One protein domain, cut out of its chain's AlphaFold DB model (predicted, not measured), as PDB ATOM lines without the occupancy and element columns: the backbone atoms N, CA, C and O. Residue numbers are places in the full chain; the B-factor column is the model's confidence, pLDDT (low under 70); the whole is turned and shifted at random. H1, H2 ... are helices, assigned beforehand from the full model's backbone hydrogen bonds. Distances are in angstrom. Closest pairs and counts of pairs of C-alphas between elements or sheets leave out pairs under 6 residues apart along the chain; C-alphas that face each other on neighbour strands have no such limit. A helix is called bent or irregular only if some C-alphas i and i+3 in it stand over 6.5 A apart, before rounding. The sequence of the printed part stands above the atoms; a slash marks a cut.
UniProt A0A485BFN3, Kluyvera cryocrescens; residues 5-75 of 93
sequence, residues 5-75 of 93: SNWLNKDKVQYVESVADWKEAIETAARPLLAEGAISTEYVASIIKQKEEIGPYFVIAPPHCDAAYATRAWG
ATOM      1  N   SER A   5      29.301  25.506 -32.476       65.38
ATOM      2  CA  SER A   5      29.702  24.511 -31.476       65.38
ATOM      3  C   SER A   5      28.743  23.322 -31.354       65.38
ATOM      4  O   SER A   5      29.176  22.242 -30.972       65.38
ATOM      5  N   ASN A   6      27.460  23.485 -31.696       65.38
ATOM      6  CA  ASN A   6      26.497  22.379 -31.682       65.38
ATOM      7  C   ASN A   6      26.708  21.392 -32.838       65.38
ATOM      8  O   ASN A   6      26.326  20.231 -32.721       65.38
ATOM      9  N   TRP A   7      27.286  21.851 -33.949       63.97
ATOM     10  CA  TRP A   7      27.551  21.029 -35.132       63.97
ATOM     11  C   TRP A   7      28.968  20.460 -35.109       63.97
ATOM     12  O   TRP A   7      29.179  19.321 -35.518       63.97
ATOM     13  N   LEU A   8      29.920  21.226 -34.570       64.75
ATOM     14  CA  LEU A   8      31.309  20.823 -34.389       64.75
ATOM     15  C   LEU A   8      31.497  20.117 -33.036       64.75
ATOM     16  O   LEU A   8      32.155  20.625 -32.129       64.75
ATOM     17  N   ASN A   9      30.853  18.960 -32.882       66.12
ATOM     18  CA  ASN A   9      30.971  18.150 -31.672       66.12
ATOM     19  C   ASN A   9      32.218  17.250 -31.736       66.12
ATOM     20  O   ASN A   9      32.699  16.938 -32.826       66.12
ATOM     21  N   LYS A  10      32.731  16.806 -30.582       62.66
ATOM     22  CA  LYS A  10      33.929  15.946 -30.500       62.66
ATOM     23  C   LYS A  10      33.789  14.662 -31.317       62.66
ATOM     24  O   LYS A  10      34.780  14.184 -31.847       62.66
ATOM     25  N   ASP A  11      32.567  14.169 -31.486       65.44
ATOM     26  CA  ASP A  11      32.271  12.983 -32.296       65.44
ATOM     27  C   ASP A  11      32.522  13.194 -33.800       65.44
ATOM     28  O   ASP A  11      32.745  12.234 -34.535       65.44
ATOM     29  N   LYS A  12      32.526  14.453 -34.263       65.00
ATOM     30  CA  LYS A  12      32.778  14.827 -35.667       65.00
ATOM     31  C   LYS A  12      34.199  15.334 -35.910       65.00
ATOM     32  O   LYS A  12      34.564  15.592 -37.053       65.00
ATOM     33  N   VAL A  13      34.995  15.498 -34.851       68.56
ATOM     34  CA  VAL A  13      36.381  15.970 -34.933       68.56
ATOM     35  C   VAL A  13      37.308  14.780 -34.743       68.56
ATOM     36  O   VAL A  13      37.376  14.194 -33.667       68.56
ATOM     37  N   GLN A  14      38.041  14.435 -35.797       67.44
ATOM     38  CA  GLN A  14      39.013  13.350 -35.765       67.44
ATOM     39  C   GLN A  14      40.430  13.912 -35.753       67.44
ATOM     40  O   GLN A  14      40.778  14.772 -36.562       67.44
ATOM     41  N   TYR A  15      41.249  13.405 -34.835       68.88
ATOM     42  CA  TYR A  15      42.684  13.657 -34.813       68.88
ATOM     43  C   TYR A  15      43.379  12.464 -35.461       68.88
ATOM     44  O   TYR A  15      43.296  11.349 -34.952       68.88
ATOM     45  N   VAL A  16      44.038  12.703 -36.592       70.00
ATOM     46  CA  VAL A  16      44.802  11.691 -37.327       70.00
ATOM     47  C   VAL A  16      46.271  12.092 -37.268       70.00
ATOM     48  O   VAL A  16      46.608  13.231 -37.578       70.00
ATOM     49  N   GLU A  17      47.129  11.177 -36.818       63.66
ATOM     50  CA  GLU A  17      48.548  11.457 -36.560       63.66
ATOM     51  C   GLU A  17      49.351  11.637 -37.856       63.66
ATOM     52  O   GLU A  17      50.232  12.492 -37.938       63.66
ATOM     53  N   SER A  18      48.998  10.882 -38.895       68.06
ATOM     54  CA  SER A  18      49.562  11.009 -40.236       68.06
ATOM     55  C   SER A  18      48.621  10.404 -41.269       68.06
ATOM     56  O   SER A  18      47.984   9.386 -41.004       68.06
ATOM     57  N   VAL A  19      48.589  10.996 -42.454       75.50
ATOM     58  CA  VAL A  19      47.897  10.486 -43.643       75.50
ATOM     59  C   VAL A  19      48.934  10.349 -44.752       75.50
ATOM     60  O   VAL A  19      49.828  11.195 -44.842       75.50
ATOM     61  N   ALA A  20      48.860   9.287 -45.554       74.00
ATOM     62  CA  ALA A  20      49.826   9.059 -46.629       74.00
ATOM     63  C   ALA A  20      49.643  10.084 -47.754       74.00
ATOM     64  O   ALA A  20      50.615  10.610 -48.292       74.00
ATOM     65  N   ASP A  21      48.384  10.416 -48.045       75.25
ATOM     66  CA  ASP A  21      48.004  11.306 -49.130       75.25
ATOM     67  C   ASP A  21      46.846  12.225 -48.743       75.25
ATOM     68  O   ASP A  21      45.998  11.920 -47.902       75.25
ATOM     69  N   TRP A  22      46.737  13.345 -49.455       75.88
ATOM     70  CA  TRP A  22      45.616  14.275 -49.316       75.88
ATOM     71  C   TRP A  22      44.251  13.626 -49.614       75.88
ATOM     72  O   TRP A  22      43.240  14.049 -49.055       75.88
ATOM     73  N   LYS A  23      44.206  12.603 -50.485       79.75
ATOM     74  CA  LYS A  23      42.978  11.839 -50.770       79.75
ATOM     75  C   LYS A  23      42.541  11.060 -49.534       79.75
ATOM     76  O   LYS A  23      41.389  11.159 -49.130       79.75
ATOM     77  N   GLU A  24      43.486  10.374 -48.894       79.75
ATOM     78  CA  GLU A  24      43.246   9.627 -47.660       79.75
ATOM     79  C   GLU A  24      42.822  10.558 -46.513       79.75
ATOM     80  O   GLU A  24      41.955  10.202 -45.715       79.75
ATOM     81  N   ALA A  25      43.356  11.784 -46.469       81.44
ATOM     82  CA  ALA A  25      42.921  12.809 -45.521       81.44
ATOM     83  C   ALA A  25      41.430  13.154 -45.678       81.44
ATOM     84  O   ALA A  25      40.690  13.183 -44.692       81.44
ATOM     85  N   ILE A  26      40.980  13.378 -46.919       82.50
ATOM     86  CA  ILE A  26      39.580  13.697 -47.231       82.50
ATOM     87  C   ILE A  26      38.682  12.496 -46.934       82.50
ATOM     88  O   ILE A  26      37.632  12.660 -46.314       82.50
ATOM     89  N   GLU A  27      39.094  11.289 -47.322       84.69
ATOM     90  CA  GLU A  27      38.337  10.070 -47.035       84.69
ATOM     91  C   GLU A  27      38.208   9.824 -45.531       84.69
ATOM     92  O   GLU A  27      37.119   9.512 -45.053       84.69
ATOM     93  N   THR A  28      39.285  10.011 -44.768       83.31
ATOM     94  CA  THR A  28      39.273   9.822 -43.312       83.31
ATOM     95  C   THR A  28      38.350  10.831 -42.638       83.31
ATOM     96  O   THR A  28      37.491  10.429 -41.856       83.31
ATOM     97  N   ALA A  29      38.428  12.109 -43.020       81.94
ATOM     98  CA  ALA A  29      37.515  13.140 -42.526       81.94
ATOM     99  C   ALA A  29      36.047  12.887 -42.931       81.94
ATOM    100  O   ALA A  29      35.128  13.229 -42.185       81.94
ATOM    101  N   ALA A  30      35.812  12.265 -44.089       84.44
ATOM    102  CA  ALA A  30      34.479  11.948 -44.588       84.44
ATOM    103  C   ALA A  30      33.836  10.726 -43.912       84.44
ATOM    104  O   ALA A  30      32.613  10.675 -43.812       84.44
ATOM    105  N   ARG A  31      34.612   9.752 -43.417       83.88
ATOM    106  CA  ARG A  31      34.093   8.526 -42.770       83.88
ATOM    107  C   ARG A  31      33.037   8.767 -41.680       83.88
ATOM    108  O   ARG A  31      31.978   8.146 -41.779       83.88
ATOM    109  N   PRO A  32      33.252   9.626 -40.661       82.75
ATOM    110  CA  PRO A  32      32.236   9.863 -39.634       82.75
ATOM    111  C   PRO A  32      30.987  10.546 -40.207       82.75
ATOM    112  O   PRO A  32      29.874  10.209 -39.817       82.75
ATOM    113  N   LEU A  33      31.155  11.449 -41.178       81.75
ATOM    114  CA  LEU A  33      30.057  12.173 -41.824       81.75
ATOM    115  C   LEU A  33      29.214  11.257 -42.728       81.75
ATOM    116  O   LEU A  33      27.995  11.404 -42.786       81.75
ATOM    117  N   LEU A  34      29.851  10.299 -43.408       84.94
ATOM    118  CA  LEU A  34      29.185   9.245 -44.180       84.94
ATOM    119  C   LEU A  34      28.406   8.302 -43.256       84.94
ATOM    120  O   LEU A  34      27.267   7.956 -43.558       84.94
ATOM    121  N   ALA A  35      28.999   7.916 -42.120       82.06
ATOM    122  CA  ALA A  35      28.348   7.058 -41.130       82.06
ATOM    123  C   ALA A  35      27.111   7.724 -40.497       82.06
ATOM    124  O   ALA A  35      26.129   7.046 -40.207       82.06
ATOM    125  N   GLU A  36      27.134   9.050 -40.331       81.69
ATOM    126  CA  GLU A  36      25.986   9.846 -39.877       81.69
ATOM    127  C   GLU A  36      24.940  10.102 -40.983       81.69
ATOM    128  O   GLU A  36      23.873  10.644 -40.702       81.69
ATOM    129  N   GLY A  37      25.239   9.757 -42.243       82.00
ATOM    130  CA  GLY A  37      24.399  10.080 -43.402       82.00
ATOM    131  C   GLY A  37      24.357  11.576 -43.744       82.00
ATOM    132  O   GLY A  37      23.466  12.014 -44.470       82.00
ATOM    133  N   ALA A  38      25.298  12.370 -43.224       81.62
ATOM    134  CA  ALA A  38      25.373  13.812 -43.455       81.62
ATOM    135  C   ALA A  38      25.908  14.162 -44.855       81.62
ATOM    136  O   ALA A  38      25.599  15.229 -45.386       81.62
ATOM    137  N   ILE A  39      26.708  13.273 -45.451       84.75
ATOM    138  CA  ILE A  39      27.247  13.392 -46.812       84.75
ATOM    139  C   ILE A  39      27.117  12.053 -47.549       84.75
ATOM    140  O   ILE A  39      26.929  11.015 -46.919       84.75
ATOM    141  N   SER A  40      27.233  12.066 -48.879       86.25
ATOM    142  CA  SER A  40      27.231  10.862 -49.725       86.25
ATOM    143  C   SER A  40      28.629  10.509 -50.237       86.25
ATOM    144  O   SER A  40      29.525  11.353 -50.309       86.25
ATOM    145  N   THR A  41      28.826   9.254 -50.635       85.31
ATOM    146  CA  THR A  41      30.076   8.784 -51.254       85.31
ATOM    147  C   THR A  41      30.407   9.538 -52.542       85.31
ATOM    148  O   THR A  41      31.562   9.894 -52.784       85.31
ATOM    149  N   GLU A  42      29.391   9.871 -53.338       86.56
ATOM    150  CA  GLU A  42      29.528  10.662 -54.561       86.56
ATOM    151  C   GLU A  42      29.988  12.095 -54.279       86.56
ATOM    152  O   GLU A  42      30.704  12.687 -55.093       86.56
ATOM    153  N   TYR A  43      29.626  12.652 -53.119       84.81
ATOM    154  CA  TYR A  43      30.096  13.968 -52.701       84.81
ATOM    155  C   TYR A  43      31.610  13.963 -52.455       84.81
ATOM    156  O   TYR A  43      32.318  14.841 -52.946       84.81
ATOM    157  N   VAL A  44      32.130  12.926 -51.791       85.75
ATOM    158  CA  VAL A  44      33.576  12.751 -51.566       85.75
ATOM    159  C   VAL A  44      34.326  12.612 -52.893       85.75
ATOM    160  O   VAL A  44      35.309  13.316 -53.125       85.75
ATOM    161  N   ALA A  45      33.820  11.778 -53.806       85.25
ATOM    162  CA  ALA A  45      34.406  11.616 -55.138       85.25
ATOM    163  C   ALA A  45      34.413  12.935 -55.935       85.25
ATOM    164  O   ALA A  45      35.385  13.252 -56.624       85.25
ATOM    165  N   SER A  46      33.356  13.739 -55.794       84.88
ATOM    166  CA  SER A  46      33.261  15.055 -56.430       84.88
ATOM    167  C   SER A  46      34.293  16.041 -55.876       84.88
ATOM    168  O   SER A  46      34.879  16.794 -56.650       84.88
ATOM    169  N   ILE A  47      34.572  16.023 -54.566       82.81
ATOM    170  CA  ILE A  47      35.632  16.848 -53.958       82.81
ATOM    171  C   ILE A  47      37.001  16.471 -54.530       82.81
ATOM    172  O   ILE A  47      37.772  17.355 -54.904       82.81
ATOM    173  N   ILE A  48      37.293  15.172 -54.635       83.00
ATOM    174  CA  ILE A  48      38.560  14.678 -55.193       83.00
ATOM    175  C   ILE A  48      38.722  15.159 -56.639       83.00
ATOM    176  O   ILE A  48      39.765  15.714 -56.982       83.00
ATOM    177  N   LYS A  49      37.673  15.021 -57.457       82.25
ATOM    178  CA  LYS A  49      37.689  15.470 -58.852       82.25
ATOM    179  C   LYS A  49      37.877  16.985 -58.971       82.25
ATOM    180  O   LYS A  49      38.706  17.438 -59.750       82.25
ATOM    181  N   GLN A  50      37.151  17.776 -58.178       78.62
ATOM    182  CA  GLN A  50      37.288  19.237 -58.205       78.62
ATOM    183  C   GLN A  50      38.667  19.705 -57.730       78.62
ATOM    184  O   GLN A  50      39.213  20.661 -58.274       78.62
ATOM    185  N   LYS A  51      39.268  19.015 -56.757       74.62
ATOM    186  CA  LYS A  51      40.649  19.276 -56.343       74.62
ATOM    187  C   LYS A  51      41.623  19.065 -57.500       74.62
ATOM    188  O   LYS A  51      42.518  19.882 -57.687       74.62
ATOM    189  N   GLU A  52      41.472  17.975 -58.249       75.38
ATOM    190  CA  GLU A  52      42.334  17.659 -59.396       75.38
ATOM    191  C   GLU A  52      42.142  18.632 -60.566       75.38
ATOM    192  O   GLU A  52      43.116  18.986 -61.223       75.38
ATOM    193  N   GLU A  53      40.909  19.075 -60.809       75.12
ATOM    194  CA  GLU A  53      40.566  19.910 -61.961       75.12
ATOM    195  C   GLU A  53      40.861  21.394 -61.731       75.12
ATOM    196  O   GLU A  53      41.306  22.089 -62.643       75.12
ATOM    197  N   ILE A  54      40.620  21.883 -60.513       67.38
ATOM    198  CA  ILE A  54      40.647  23.313 -60.232       67.38
ATOM    199  C   ILE A  54      41.912  23.675 -59.423       67.38
ATOM    200  O   ILE A  54      42.511  24.721 -59.670       67.38
ATOM    201  N   GLY A  55      42.347  22.844 -58.458       65.19
ATOM    202  CA  GLY A  55      43.418  23.158 -57.484       65.19
ATOM    203  C   GLY A  55      42.935  23.212 -56.014       65.19
ATOM    204  O   GLY A  55      41.874  22.679 -55.693       65.19
ATOM    205  N   PRO A  56      43.686  23.796 -55.059       62.72
ATOM    206  CA  PRO A  56      43.320  23.792 -53.634       62.72
ATOM    207  C   PRO A  56      42.280  24.880 -53.270       62.72
ATOM    208  O   PRO A  56      42.636  25.949 -52.786       62.72
ATOM    209  N   TYR A  57      40.980  24.606 -53.454       62.28
ATOM    210  CA  TYR A  57      39.878  25.559 -53.147       62.28
ATOM    211  C   TYR A  57      39.353  25.488 -51.711       62.28
ATOM    212  O   TYR A  57      38.630  26.373 -51.266       62.28
ATOM    213  N   PHE A  58      39.688  24.425 -50.986       64.50
ATOM    214  CA  PHE A  58      39.178  24.140 -49.640       64.50
ATOM    215  C   PHE A  58      40.171  24.516 -48.530       64.50
ATOM    216  O   PHE A  58      39.942  24.204 -47.361       64.50
ATOM    217  N   VAL A  59      41.279  25.181 -48.868       60.19
ATOM    218  CA  VAL A  59      42.267  25.626 -47.883       60.19
ATOM    219  C   VAL A  59      41.745  26.887 -47.200       60.19
ATOM    220  O   VAL A  59      41.892  27.998 -47.702       60.19
ATOM    221  N   ILE A  60      41.139  26.711 -46.026       60.84
ATOM    222  CA  ILE A  60      40.835  27.816 -45.115       60.84
ATOM    223  C   ILE A  60      42.129  28.145 -44.366       60.84
ATOM    224  O   ILE A  60      42.332  27.729 -43.228       60.84
ATOM    225  N   ALA A  61      43.042  28.838 -45.040       56.41
ATOM    226  CA  ALA A  61      44.216  29.404 -44.398       56.41
ATOM    227  C   ALA A  61      44.013  30.914 -44.198       56.41
ATOM    228  O   ALA A  61      43.406  31.573 -45.047       56.41
ATOM    229  N   PRO A  62      44.481  31.481 -43.075       52.56
ATOM    230  CA  PRO A  62      44.455  32.923 -42.883       52.56
ATOM    231  C   PRO A  62      45.249  33.623 -44.003       52.56
ATOM    232  O   PRO A  62      46.195  33.039 -44.526       52.56
ATOM    233  N   PRO A  63      44.916  34.877 -44.365       54.03
ATOM    234  CA  PRO A  63      45.467  35.555 -45.547       54.03
ATOM    235  C   PRO A  63      46.986  35.789 -45.503       54.03
ATOM    236  O   PRO A  63      47.575  36.154 -46.513       54.03
ATOM    237  N   HIS A  64      47.623  35.589 -44.346       54.22
ATOM    238  CA  HIS A  64      49.080  35.633 -44.196       54.22
ATOM    239  C   HIS A  64      49.768  34.302 -44.539       54.22
ATOM    240  O   HIS A  64      50.992  34.248 -44.616       54.22
ATOM    241  N   CYS A  65      49.006  33.219 -44.694       46.84
ATOM    242  CA  CYS A  65      49.519  31.938 -45.141       46.84
ATOM    243  C   CYS A  65      49.600  31.991 -46.664       46.84
ATOM    244  O   CYS A  65      48.592  31.915 -47.367       46.84
ATOM    245  N   ASP A  66      50.815  32.211 -47.149       52.25
ATOM    246  CA  ASP A  66      51.145  32.312 -48.561       52.25
ATOM    247  C   ASP A  66      50.482  31.172 -49.355       52.25
ATOM    248  O   ASP A  66      50.672  29.992 -49.046       52.25
ATOM    249  N   ALA A  67      49.705  31.489 -50.393       51.81
ATOM    250  CA  ALA A  67      49.041  30.473 -51.222       51.81
ATOM    251  C   ALA A  67      50.058  29.495 -51.856       51.81
ATOM    252  O   ALA A  67      49.752  28.328 -52.132       51.81
ATOM    253  N   ALA A  68      51.305  29.947 -52.015       55.31
ATOM    254  CA  ALA A  68      52.438  29.119 -52.399       55.31
ATOM    255  C   ALA A  68      52.765  28.025 -51.361       55.31
ATOM    256  O   ALA A  68      53.104  26.908 -51.751       55.31
ATOM    257  N   TYR A  69      52.629  28.299 -50.059       58.88
ATOM    258  CA  TYR A  69      52.823  27.309 -48.995       58.88
ATOM    259  C   TYR A  69      51.750  26.217 -49.049       58.88
ATOM    260  O   TYR A  69      52.077  25.032 -49.006       58.88
ATOM    261  N   ALA A  70      50.484  26.600 -49.245       52.69
ATOM    262  CA  ALA A  70      49.393  25.647 -49.446       52.69
ATOM    263  C   ALA A  70      49.610  24.778 -50.697       52.69
ATOM    264  O   ALA A  70      49.325  23.587 -50.689       52.69
ATOM    265  N   THR A  71      50.170  25.345 -51.764       56.03
ATOM    266  CA  THR A  71      50.466  24.578 -52.983       56.03
ATOM    267  C   THR A  71      51.632  23.604 -52.770       56.03
ATOM    268  O   THR A  71      51.565  22.465 -53.223       56.03
ATOM    269  N   ARG A  72      52.676  24.005 -52.028       57.28
ATOM    270  CA  ARG A  72      53.842  23.155 -51.715       57.28
ATOM    271  C   ARG A  72      53.511  22.020 -50.751       57.28
ATOM    272  O   ARG A  72      53.879  20.884 -51.018       57.28
ATOM    273  N   ALA A  73      52.761  22.301 -49.687       56.00
ATOM    274  CA  ALA A  73      52.386  21.293 -48.694       56.00
ATOM    275  C   ALA A  73      51.491  20.174 -49.266       56.00
ATOM    276  O   ALA A  73      51.405  19.104 -48.675       56.00
ATOM    277  N   TRP A  74      50.831  20.411 -50.405       52.16
ATOM    278  CA  TRP A  74      49.890  19.467 -51.021       52.16
ATOM    279  C   TRP A  74      50.350  18.937 -52.393       52.16
ATOM    280  O   TRP A  74      49.669  18.083 -52.968       52.16
ATOM    281  N   GLY A  75      51.457  19.459 -52.937       44.50
ATOM    282  CA  GLY A  75      51.983  19.141 -54.271       44.50
ATOM    283  C   GLY A  75      53.118  18.113 -54.292       44.50
ATOM    284  O   GLY A  75      53.343  17.491 -55.328       44.50
TER     285      GLY A  75
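Overview. This is residues 5 to 75 of the 93 residues of a protein of Kluyvera cryocrescens (UniProt A0A485BFN3). Two helices, H1 and H2, lie side by side as a helical hairpin, and a short third helix, H3, sits off the hairpin's open end, about perpendicular to H1 and only near its first residue. Two long stretches with no named element, residues 5 to 21 and 55 to 66, make much of the rest, and residues 5 to 10 stick out. The printed part has 71 residues with three named helices, in the order H1, H2, H3, and no named strand; the class is all helix. It is only just loose, close to compact, with a radius of gyration of the C-alphas of 13.5 A and spans of 35 by 26 by 22 A.

Along the chain. H1, residues 22 to 35, begins at C-alpha 22 (45.616, 14.275, -49.316) and is 20.4 A long. It is only just irregular: C-alphas 29 and 32 are 6.9 A apart. H2, residues 41 to 54, is 20.1 A long and begins at C-alpha 41 (30.076, 8.784, -51.254). H3, residues 67 to 75, is 12.1 A long and ends at C-alpha 75 (51.983, 19.141, -54.271).

Arrangement. H1 and H2 touch, the closest C-alphas being those of Lys 23 and Ile 48, 6.9 A apart. They form a hairpin, running opposite ways at a shallow tilt of 26 degrees. H1 and H3 are close but not clearly touching; their closest C-alphas, those of Trp 22 and Trp 74, are 6.9 A apart. Their lines stand about perpendicular, at 85 degrees. H2 and H3 are apart. Every O i to N i+4 pair is within hydrogen-bond range in H2, against 8 of 10 in H1 and 4 of 5 in H3.

Size, cuts and confidence. The two C-alphas farthest apart are those of Gly 37 and His 64, 35.5 A. The printed part has no cut. The link from H1 to H2 is tight and that from H2 to H3 long. Mean pLDDT of the printed part is 70.8; residues 5 to 15, 17 to 18 and 54 to 75 are under 70.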